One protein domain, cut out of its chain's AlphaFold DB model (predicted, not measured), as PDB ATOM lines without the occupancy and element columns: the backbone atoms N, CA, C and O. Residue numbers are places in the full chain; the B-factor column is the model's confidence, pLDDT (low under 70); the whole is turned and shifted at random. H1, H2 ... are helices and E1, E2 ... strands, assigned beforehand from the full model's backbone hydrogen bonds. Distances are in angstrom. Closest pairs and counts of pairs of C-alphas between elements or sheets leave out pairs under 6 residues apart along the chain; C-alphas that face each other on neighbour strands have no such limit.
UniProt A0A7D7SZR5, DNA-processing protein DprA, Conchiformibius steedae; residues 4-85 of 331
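This is residues 4 to 85 of the 331 residues of the protein "DNA-processing protein DprA" of Conchiformibius steedae (UniProt A0A7D7SZR5). The long helix H4 crosses the short helix H1, the core; H2 lies across H1 from H4, with H3 and strand E1 toward opposite ends. The printed part has 82 residues, with four named helices, then one named strand: mostly helix. It is compact, radius of gyration of the C-alphas 12.5 A, spanning 37 by 25 by 19 A.

H4, residues 52 to 67, touches H1, residues 6 to 14, at a steep tilt of 66 degrees; closest C-alphas Thr 13 and Tyr 59, 5.3 A. H1 only just touches H2, residues 22 to 29, with 3 pairs of C-alphas within 8 A; closest Ile 11 and Ala 25, 7.1 A. H3, residues 35 to 43, touches H4's residues 52 to 55 alone; closest C-alphas Cys 39 and Glu 52, 6.9 A. E1, residues 75 to 78, pairs with no named strand; its closest C-alpha to H1 is Ala 78, 4.7 A from that of Ala 8. In H1, H2, H3 and H4 every O i to N i+4 pair is within hydrogen-bond range.

H4 measures 22.1 A from first to last C-alpha, H1 12.5 A, H3 12.3 A, E1 10.3 A, H2 9.8 A. C-alpha 6 is at (237.076, 199.244, 192.324), C-alpha 78 at (237.344, 193.859, 199.616).

The farthest C-alphas, Lys 44 and Met 71, are 38.1 A apart. The printed part has no cut and no long link; no printed residue is under 70 in pLDDT.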
ATOM      1  N   ILE A   4     242.315 202.435 196.592       89.81
ATOM      2  CA  ILE A   4     240.888 202.099 196.682       89.81
ATOM      3  C   ILE A   4     240.570 201.107 195.570       89.81
ATOM      4  O   ILE A   4     240.612 201.462 194.393       89.81
ATOM      5  N   SER A   5     240.247 199.872 195.944       89.19
ATOM      6  CA  SER A   5     239.816 198.854 194.988       89.19
ATOM      7  C   SER A   5     238.465 199.216 194.359       89.19
ATOM      8  O   SER A   5     237.504 199.549 195.057       89.19
ATOM      9  N   GLU A   6     238.357 199.105 193.030       91.25
ATOM     10  CA  GLU A   6     237.076 199.244 192.324       91.25
ATOM     11  C   GLU A   6     236.059 198.203 192.817       91.25
ATOM     12  O   GLU A   6     234.884 198.516 193.022       91.25
ATOM     13  N   ASN A   7     236.524 196.978 193.070       93.75
ATOM     14  CA  ASN A   7     235.709 195.898 193.609       93.75
ATOM     15  C   ASN A   7     235.194 196.241 195.017       93.75
ATOM     16  O   ASN A   7     234.018 196.021 195.307       93.75
ATOM     17  N   ALA A   8     236.003 196.898 195.855       95.50
ATOM     18  CA  ALA A   8     235.536 197.391 197.149       95.50
ATOM     19  C   ALA A   8     234.385 198.397 197.020       95.50
ATOM     20  O   ALA A   8     233.377 198.265 197.718       95.50
ATOM     21  N   ILE A   9     234.476 199.357 196.095       96.06
ATOM     22  CA  ILE A   9     233.390 200.322 195.862       96.06
ATOM     23  C   ILE A   9     232.143 199.604 195.329       96.06
ATOM     24  O   ILE A   9     231.034 199.877 195.792       96.06
ATOM     25  N   ASN A  10     232.303 198.645 194.415       96.00
ATOM     26  CA  ASN A  10     231.198 197.844 193.886       96.00
ATOM     27  C   ASN A  10     230.468 197.060 194.987       96.00
ATOM     28  O   ASN A  10     229.235 197.096 195.057       96.00
ATOM     29  N   ILE A  11     231.203 196.398 195.883       96.81
ATOM     30  CA  ILE A  11     230.605 195.634 196.982       96.81
ATOM     31  C   ILE A  11     229.933 196.565 198.000       96.81
ATOM     32  O   ILE A  11     228.795 196.311 198.400       96.81
ATOM     33  N   LEU A  12     230.572 197.680 198.373       97.00
ATOM     34  CA  LEU A  12     229.950 198.699 199.228       97.00
ATOM     35  C   LEU A  12     228.664 199.253 198.609       97.00
ATOM     36  O   LEU A  12     227.677 199.441 199.319       97.00
ATOM     37  N   THR A  13     228.656 199.464 197.291       97.38
ATOM     38  CA  THR A  13     227.477 199.910 196.542       97.38
ATOM     39  C   THR A  13     226.359 198.876 196.632       97.38
ATOM     40  O   THR A  13     225.230 199.234 196.965       97.38
ATOM     41  N   ALA A  14     226.656 197.590 196.429       97.25
ATOM     42  CA  ALA A  14     225.676 196.513 196.577       97.25
ATOM     43  C   ALA A  14     225.093 196.444 198.002       97.25
ATOM     44  O   ALA A  14     223.884 196.280 198.166       97.25
ATOM     45  N   LEU A  15     225.920 196.653 199.033       96.50
ATOM     46  CA  LEU A  15     225.499 196.674 200.441       96.50
ATOM     47  C   LEU A  15     224.578 197.858 200.798       96.50
ATOM     48  O   LEU A  15     223.966 197.849 201.864       96.50
ATOM     49  N   THR A  16     224.434 198.866 199.929       96.56
ATOM     50  CA  THR A  16     223.444 199.940 200.136       96.56
ATOM     51  C   THR A  16     222.008 199.507 199.832       96.56
ATOM     52  O   THR A  16     221.068 200.183 200.251       96.56
ATOM     53  N   PHE A  17     221.815 198.417 199.082       96.88
ATOM     54  CA  PHE A  17     220.490 197.920 198.726       96.88
ATOM     55  C   PHE A  17     219.845 197.164 199.887       96.88
ATOM     56  O   PHE A  17     220.490 196.439 200.649       96.88
ATOM     57  N   LYS A  18     218.531 197.334 200.040       94.06
ATOM     58  CA  LYS A  18     217.796 196.763 201.169       94.06
ATOM     59  C   LYS A  18     217.842 195.232 201.117       94.06
ATOM     60  O   LYS A  18     217.623 194.627 200.073       94.06
ATOM     61  N   ASN A  19     218.038 194.601 202.278       92.81
ATOM     62  CA  ASN A  19     218.172 193.143 202.450       92.81
ATOM     63  C   ASN A  19     219.442 192.528 201.835       92.81
ATOM     64  O   ASN A  19     219.542 191.298 201.764       92.81
ATOM     65  N   ILE A  20     220.408 193.352 201.432       96.00
ATOM     66  CA  ILE A  20     221.753 192.909 201.087       96.00
ATOM     67  C   ILE A  20     222.639 193.055 202.324       96.00
ATOM     68  O   ILE A  20     222.648 194.088 202.984       96.00
ATOM     69  N   GLY A  21     223.349 191.987 202.673       93.94
ATOM     70  CA  GLY A  21     224.248 191.951 203.825       93.94
ATOM     71  C   GLY A  21     225.409 190.995 203.586       93.94
ATOM     72  O   GLY A  21     225.477 190.353 202.534       93.94
ATOM     73  N   ASN A  22     226.294 190.866 204.576       94.12
ATOM     74  CA  ASN A  22     227.588 190.200 204.404       94.12
ATOM     75  C   ASN A  22     227.482 188.769 203.868       94.12
ATOM     76  O   ASN A  22     228.197 188.425 202.938       94.12
ATOM     77  N   ALA A  23     226.534 187.963 204.358       94.69
ATOM     78  CA  ALA A  23     226.351 186.593 203.866       94.69
ATOM     79  C   ALA A  23     225.980 186.534 202.373       94.69
ATOM     80  O   ALA A  23     226.410 185.632 201.656       94.69
ATOM     81  N   TRP A  24     225.166 187.481 201.893       96.06
ATOM     82  CA  TRP A  24     224.812 187.540 200.477       96.06
ATOM     83  C   TRP A  24     226.007 188.001 199.645       96.06
ATOM     84  O   TRP A  24     226.300 187.376 198.627       96.06
ATOM     85  N   ALA A  25     226.720 189.037 200.099       95.69
ATOM     86  CA  ALA A  25     227.917 189.528 199.426       95.69
ATOM     87  C   ALA A  25     228.994 188.436 199.349       95.69
ATOM     88  O   ALA A  25     229.512 188.177 198.271       95.69
ATOM     89  N   PHE A  26     229.241 187.708 200.439       94.38
ATOM     90  CA  PHE A  26     230.186 186.593 200.461       94.38
ATOM     91  C   PHE A  26     229.841 185.514 199.430       94.38
ATOM     92  O   PHE A  26     230.690 185.080 198.661       94.38
ATOM     93  N   ASN A  27     228.573 185.112 199.352       93.81
ATOM     94  CA  ASN A  27     228.165 184.035 198.453       93.81
ATOM     95  C   ASN A  27     228.117 184.437 196.972       93.81
ATOM     96  O   ASN A  27     228.319 183.588 196.105       93.81
ATOM     97  N   ASN A  28     227.851 185.710 196.671       94.88
ATOM     98  CA  ASN A  28     227.592 186.163 195.300       94.88
ATOM     99  C   ASN A  28     228.729 187.007 194.706       94.88
ATOM    100  O   ASN A  28     228.877 187.039 193.486       94.88
ATOM    101  N   LEU A  29     229.532 187.660 195.551       93.44
ATOM    102  CA  LEU A  29     230.580 188.619 195.184       93.44
ATOM    103  C   LEU A  29     231.978 188.177 195.660       93.44
ATOM    104  O   LEU A  29     232.887 188.991 195.735       93.44
ATOM    105  N   LYS A  30     232.176 186.887 195.978       83.81
ATOM    106  CA  LYS A  30     233.500 186.339 196.357       83.81
ATOM    107  C   LYS A  30     234.581 186.444 195.283       83.81
ATOM    108  O   LYS A  30     235.763 186.303 195.577       83.81
ATOM    109  N   HIS A  31     234.162 186.604 194.037       86.62
ATOM    110  CA  HIS A  31     235.037 186.814 192.897       86.62
ATOM    111  C   HIS A  31     234.737 188.192 192.334       86.62
ATOM    112  O   HIS A  31     233.591 188.642 192.409       86.62
ATOM    113  N   LEU A  32     235.756 188.820 191.750       79.19
ATOM    114  CA  LEU A  32     235.611 190.115 191.106       79.19
ATOM    115  C   LEU A  32     234.508 190.047 190.044       79.19
ATOM    116  O   LEU A  32     234.497 189.153 189.195       79.19
ATOM    117  N   LYS A  33     233.565 190.984 190.135       81.62
ATOM    118  CA  LYS A  33     232.420 191.106 189.233       81.62
ATOM    119  C   LYS A  33     232.311 192.520 188.710       81.62
ATOM    120  O   LYS A  33     232.513 193.482 189.454       81.62
ATOM    121  N   HIS A  34     231.934 192.639 187.443       87.81
ATOM    122  CA  HIS A  34     231.602 193.936 186.874       87.81
ATOM    123  C   HIS A  34     230.236 194.412 187.376       87.81
ATOM    124  O   HIS A  34     229.364 193.618 187.734       87.81
ATOM    125  N   SER A  35     230.029 195.728 187.373       87.12
ATOM    126  CA  SER A  35     228.803 196.364 187.877       87.12
ATOM    127  C   SER A  35     227.518 195.819 187.241       87.12
ATOM    128  O   SER A  35     226.517 195.672 187.941       87.12
ATOM    129  N   VAL A  36     227.548 195.463 185.951       90.94
ATOM    130  CA  VAL A  36     226.409 194.870 185.227       90.94
ATOM    131  C   VAL A  36     225.984 193.538 185.852       90.94
ATOM    132  O   VAL A  36     224.818 193.366 186.195       90.94
ATOM    133  N   GLU A  37     226.931 192.629 186.106       93.75
ATOM    134  CA  GLU A  37     226.641 191.338 186.748       93.75
ATOM    135  C   GLU A  37     226.078 191.520 188.165       93.75
ATOM    136  O   GLU A  37     225.210 190.768 188.610       93.75
ATOM    137  N   ILE A  38     226.575 192.523 188.894       95.06
ATOM    138  CA  ILE A  38     226.091 192.838 190.240       95.06
ATOM    139  C   ILE A  38     224.644 193.338 190.173       95.06
ATOM    140  O   ILE A  38     223.820 192.901 190.978       95.06
ATOM    141  N   CYS A  39     224.311 194.198 189.205       95.00
ATOM    142  CA  CYS A  39     222.940 194.663 188.993       95.00
ATOM    143  C   CYS A  39     221.983 193.490 188.728       95.00
ATOM    144  O   CYS A  39     220.960 193.393 189.400       95.00
ATOM    145  N   GLU A  40     222.347 192.543 187.857       95.00
ATOM    146  CA  GLU A  40     221.525 191.355 187.568       95.00
ATOM    147  C   GLU A  40     221.278 190.472 188.806       95.00
ATOM    148  O   GLU A  40     220.215 189.863 188.961       95.00
ATOM    149  N   LEU A  41     222.271 190.360 189.694       95.75
ATOM    150  CA  LEU A  41     222.142 189.625 190.955       95.75
ATOM    151  C   LEU A  41     221.233 190.361 191.946       95.75
ATOM    152  O   LEU A  41     220.428 189.728 192.635       95.75
ATOM    153  N   LEU A  42     221.352 191.688 192.014       96.75
ATOM    154  CA  LEU A  42     220.534 192.537 192.874       96.75
ATOM    155  C   LEU A  42     219.067 192.531 192.430       96.75
ATOM    156  O   LEU A  42     218.201 192.323 193.277       96.75
ATOM    157  N   GLU A  43     218.786 192.657 191.131       95.38
ATOM    158  CA  GLU A  43     217.430 192.610 190.555       95.38
ATOM    159  C   GLU A  43     216.649 191.358 190.978       95.38
ATOM    160  O   GLU A  43     215.449 191.418 191.238       95.38
ATOM    161  N   LYS A  44     217.336 190.216 191.106       94.44
ATOM    162  CA  LYS A  44     216.731 188.943 191.536       94.44
ATOM    163  C   LYS A  44     216.478 188.867 193.043       94.44
ATOM    164  O   LYS A  44     215.759 187.976 193.496       94.44
ATOM    165  N   LYS A  45     217.115 189.732 193.837       95.75
ATOM    166  CA  LYS A  45     217.158 189.637 195.303       95.75
ATOM    167  C   LYS A  45     216.348 190.718 196.011       95.75
ATOM    168  O   LYS A  45     215.810 190.447 197.090       95.75
ATOM    169  N   VAL A  46     216.323 191.933 195.475       95.31
ATOM    170  CA  VAL A  46     215.773 193.102 196.166       95.31
ATOM    171  C   VAL A  46     214.403 193.477 195.615       95.31
ATOM    172  O   VAL A  46     214.115 193.304 194.439       95.31
ATOM    173  N   ASN A  47     213.553 194.029 196.480       92.81
ATOM    174  CA  ASN A  47     212.225 194.528 196.108       92.81
ATOM    175  C   ASN A  47     212.259 196.054 195.912       92.81
ATOM    176  O   ASN A  47     211.422 196.775 196.453       92.81
ATOM    177  N   GLU A  48     213.277 196.553 195.215       94.44
ATOM    178  CA  GLU A  48     213.435 197.962 194.840       94.44
ATOM    179  C   GLU A  48     214.004 198.058 193.413       94.44
ATOM    180  O   GLU A  48     214.620 197.095 192.956       94.44
ATOM    181  N   PRO A  49     213.801 199.173 192.685       94.12
ATOM    182  CA  PRO A  49     214.357 199.328 191.347       94.12
ATOM    183  C   PRO A  49     215.886 199.236 191.354       94.12
ATOM    184  O   PRO A  49     216.562 199.943 192.104       94.12
ATOM    185  N   VAL A  50     216.420 198.404 190.466       94.50
ATOM    186  CA  VAL A  50     217.851 198.278 190.190       94.50
ATOM    187  C   VAL A  50     218.042 198.515 188.696       94.50
ATOM    188  O   VAL A  50     217.259 198.036 187.884       94.50
ATOM    189  N   ASN A  51     219.030 199.332 188.346       92.31
ATOM    190  CA  ASN A  51     219.570 199.486 186.997       92.31
ATOM    191  C   ASN A  51     220.940 200.175 187.100       92.31
ATOM    192  O   ASN A  51     221.290 200.710 188.158       92.31
ATOM    193  N   GLU A  52     221.696 200.207 186.002       92.25
ATOM    194  CA  GLU A  52     223.034 200.811 185.972       92.25
ATOM    195  C   GLU A  52     223.048 202.276 186.421       92.25
ATOM    196  O   GLU A  52     223.987 202.697 187.091       92.25
ATOM    197  N   HIS A  53     222.008 203.058 186.111       94.88
ATOM    198  CA  HIS A  53     221.937 204.460 186.521       94.88
ATOM    199  C   HIS A  53     221.812 204.600 188.046       94.88
ATOM    200  O   HIS A  53     222.576 205.346 188.660       94.88
ATOM    201  N   ILE A  54     220.907 203.837 188.671       96.12
ATOM    202  CA  ILE A  54     220.726 203.813 190.132       96.12
ATOM    203  C   ILE A  54     221.994 203.298 190.815       96.12
ATOM    204  O   ILE A  54     222.454 203.893 191.791       96.12
ATOM    205  N   PHE A  55     222.579 202.215 190.300       96.56
ATOM    206  CA  PHE A  55     223.813 201.658 190.847       96.56
ATOM    207  C   PHE A  55     224.957 202.673 190.762       96.56
ATOM    208  O   PHE A  55     225.626 202.922 191.761       96.56
ATOM    209  N   ARG A  56     225.131 203.335 189.609       96.25
ATOM    210  CA  ARG A  56     226.155 204.367 189.395       96.25
ATOM    211  C   ARG A  56     225.971 205.571 190.320       96.25
ATOM    212  O   ARG A  56     226.963 206.110 190.801       96.25
ATOM    213  N   GLN A  57     224.734 205.985 190.595       97.12
ATOM    214  CA  GLN A  57     224.468 207.056 191.556       97.12
ATOM    215  C   GLN A  57     224.952 206.667 192.960       97.12
ATOM    216  O   GLN A  57     225.730 207.404 193.562       97.12
ATOM    217  N   ARG A  58     224.563 205.481 193.450       97.56
ATOM    218  CA  ARG A  58     224.995 204.991 194.769       97.56
ATOM    219  C   ARG A  58     226.509 204.760 194.830       97.56
ATOM    220  O   ARG A  58     227.120 205.065 195.847       97.56
ATOM    221  N   TYR A  59     227.112 204.286 193.741       96.94
ATOM    222  CA  TYR A  59     228.562 204.147 193.595       96.94
ATOM    223  C   TYR A  59     229.275 205.485 193.808       96.94
ATOM    224  O   TYR A  59     230.196 205.573 194.616       96.94
ATOM    225  N   ASN A  60     228.815 206.546 193.140       97.12
ATOM    226  CA  ASN A  60     229.403 207.876 193.287       97.12
ATOM    227  C   ASN A  60     229.249 208.416 194.724       97.12
ATOM    228  O   ASN A  60     230.184 209.020 195.248       97.12
ATOM    229  N   ASP A  61     228.115 208.154 195.385       97.06
ATOM    230  CA  ASP A  61     227.913 208.523 196.794       97.06
ATOM    231  C   ASP A  61     228.906 207.803 197.725       97.06
ATOM    232  O   ASP A  61     229.413 208.407 198.676       97.06
ATOM    233  N   ILE A  62     229.204 206.523 197.457       96.81
ATOM    234  CA  ILE A  62     230.231 205.767 198.185       96.81
ATOM    235  C   ILE A  62     231.612 206.378 197.945       96.81
ATOM    236  O   ILE A  62     232.313 206.637 198.923       96.81
ATOM    237  N   CYS A  63     231.990 206.670 196.694       95.69
ATOM    238  CA  CYS A  63     233.264 207.329 196.385       95.69
ATOM    239  C   CYS A  63     233.437 208.613 197.201       95.69
ATOM    240  O   CYS A  63     234.435 208.761 197.904       95.69
ATOM    241  N   GLN A  64     232.420 209.481 197.207       95.31
ATOM    242  CA  GLN A  64     232.469 210.738 197.950       95.31
ATOM    243  C   GLN A  64     232.647 210.521 199.460       95.31
ATOM    244  O   GLN A  64     233.323 211.296 200.137       95.31
ATOM    245  N   GLN A  65     232.040 209.472 200.016       95.06
ATOM    246  CA  GLN A  65     232.153 209.145 201.437       95.06
ATOM    247  C   GLN A  65     233.527 208.579 201.800       95.06
ATOM    248  O   GLN A  65     234.034 208.894 202.875       95.06
ATOM    249  N   ILE A  66     234.144 207.796 200.912       95.00
ATOM    250  CA  ILE A  66     235.517 207.309 201.095       95.00
ATOM    251  C   ILE A  66     236.508 208.473 200.985       95.00
ATOM    252  O   ILE A  66     237.405 208.585 201.817       95.00
ATOM    253  N   GLU A  67     236.309 209.388 200.033       93.38
ATOM    254  CA  GLU A  67     237.115 210.611 199.907       93.38
ATOM    255  C   GLU A  67     237.090 211.458 201.190       93.38
ATOM    256  O   GLU A  67     238.122 211.993 201.598       93.38
ATOM    257  N   ASN A  68     235.951 211.516 201.889       94.31
ATOM    258  CA  ASN A  68     235.816 212.236 203.162       94.31
ATOM    259  C   ASN A  68     236.649 211.638 204.315       94.31
ATOM    260  O   ASN A  68     236.828 212.292 205.347       94.31
ATOM    261  N   LEU A  69     237.169 210.412 204.174       95.44
ATOM    262  CA  LEU A  69     238.142 209.862 205.125       95.44
ATOM    263  C   LEU A  69     239.498 210.582 205.008       95.44
ATOM    264  O   LEU A  69     240.231 210.686 205.999       95.44
ATOM    265  N   GLY A  70     239.806 211.126 203.825       94.25
ATOM    266  CA  GLY A  70     241.018 211.880 203.531       94.25
ATOM    267  C   GLY A  70     242.288 211.105 203.880       94.25
ATOM    268  O   GLY A  70     242.380 209.897 203.684       94.25
ATOM    269  N   MET A  71     243.253 211.797 204.486       94.62
ATOM    270  CA  MET A  71     244.539 211.217 204.902       94.62
ATOM    271  C   MET A  71     244.429 210.190 206.043       94.62
ATOM    272  O   MET A  71     245.447 209.686 206.513       94.62
ATOM    273  N   ASN A  72     243.225 209.893 206.543       96.31
ATOM    274  CA  ASN A  72     243.018 208.856 207.553       96.31
ATOM    275  C   ASN A  72     242.838 207.460 206.945       96.31
ATOM    276  O   ASN A  72     242.747 206.503 207.701       96.31
ATOM    277  N   CYS A  73     242.783 207.336 205.619       97.19
ATOM    278  CA  CYS A  73     242.628 206.066 204.925       97.19
ATOM    279  C   CYS A  73     243.740 205.914 203.883       97.19
ATOM    280  O   CYS A  73     243.827 206.712 202.946       97.19
ATOM    281  N   ASP A  74     244.577 204.892 204.049       97.12
ATOM    282  CA  ASP A  74     245.612 204.542 203.069       97.12
ATOM    283  C   ASP A  74     245.051 203.617 201.988       97.12
ATOM    284  O   ASP A  74     245.530 203.638 200.853       97.12
ATOM    285  N   GLY A  75     243.991 202.868 202.295       97.00
ATOM    286  CA  GLY A  75     243.294 202.093 201.285       97.00
ATOM    287  C   GLY A  75     242.025 201.385 201.744       97.00
ATOM    288  O   GLY A  75     241.665 201.361 202.923       97.00
ATOM    289  N   VAL A  76     241.341 200.809 200.757       97.69
ATOM    290  CA  VAL A  76     240.139 199.992 200.916       97.69
ATOM    291  C   VAL A  76     240.295 198.749 200.054       97.69
ATOM    292  O   VAL A  76     240.446 198.857 198.837       97.69
ATOM    293  N   THR A  77     240.245 197.587 200.696       96.69
ATOM    294  CA  THR A  77     240.260 196.276 200.037       96.69
ATOM    295  C   THR A  77     238.962 195.539 200.343       96.69
ATOM    296  O   THR A  77     238.320 195.782 201.374       96.69
ATOM    297  N   ALA A  78     238.544 194.653 199.451       96.38
ATOM    298  CA  ALA A  78     237.344 193.859 199.616       96.38
ATOM    299  C   ALA A  78     237.501 192.419 199.136       96.38
ATOM    300  O   ALA A  78     238.420 192.063 198.406       96.38
ATOM    301  N   LEU A  79     236.557 191.582 199.556       93.88
ATOM    302  CA  LEU A  79     236.477 190.184 199.169       93.88
ATOM    303  C   LEU A  79     236.638 190.020 197.646       93.88
ATOM    304  O   LEU A  79     235.908 190.629 196.867       93.88
ATOM    305  N   GLY A  80     237.580 189.170 197.240       91.62
ATOM    306  CA  GLY A  80     237.930 188.943 195.836       91.62
ATOM    307  C   GLY A  80     239.138 189.748 195.351       91.62
ATOM    308  O   GLY A  80     239.691 189.398 194.309       91.62
ATOM    309  N   ASP A  81     239.584 190.754 196.107       93.88
ATOM    310  CA  ASP A  81     240.847 191.448 195.852       93.88
ATOM    311  C   ASP A  81     242.037 190.580 196.264       93.88
ATOM    312  O   ASP A  81     241.969 189.803 197.220       93.88
ATOM    313  N   SER A  82     243.157 190.724 195.554       92.06
ATOM    314  CA  SER A  82     244.370 189.946 195.825       92.06
ATOM    315  C   SER A  82     245.028 190.286 197.162       92.06
ATOM    316  O   SER A  82     245.752 189.458 197.703       92.06
ATOM    317  N   ASP A  83     244.808 191.501 197.669       92.50
ATOM    318  CA  ASP A  83     245.332 191.989 198.947       92.50
ATOM    319  C   ASP A  83     244.328 191.831 200.103       92.50
ATOM    320  O   ASP A  83     244.630 192.213 201.237       92.50
ATOM    321  N   PHE A  84     243.141 191.258 199.854       95.38
ATOM    322  CA  PHE A  84     242.146 191.068 200.902       95.38
ATOM    323  C   PHE A  84     242.613 190.004 201.906       95.38
ATOM    324  O   PHE A  84     242.960 188.885 201.510       95.38
ATOM    325  N   PRO A  85     242.619 190.303 203.217       93.50
ATOM    326  CA  PRO A  85     243.249 189.432 204.194       93.50
ATOM    327  C   PRO A  85     242.473 188.126 204.388       93.50
ATOM    328  O   PRO A  85     241.251 188.101 204.554       93.50
TER     329      PRO A  85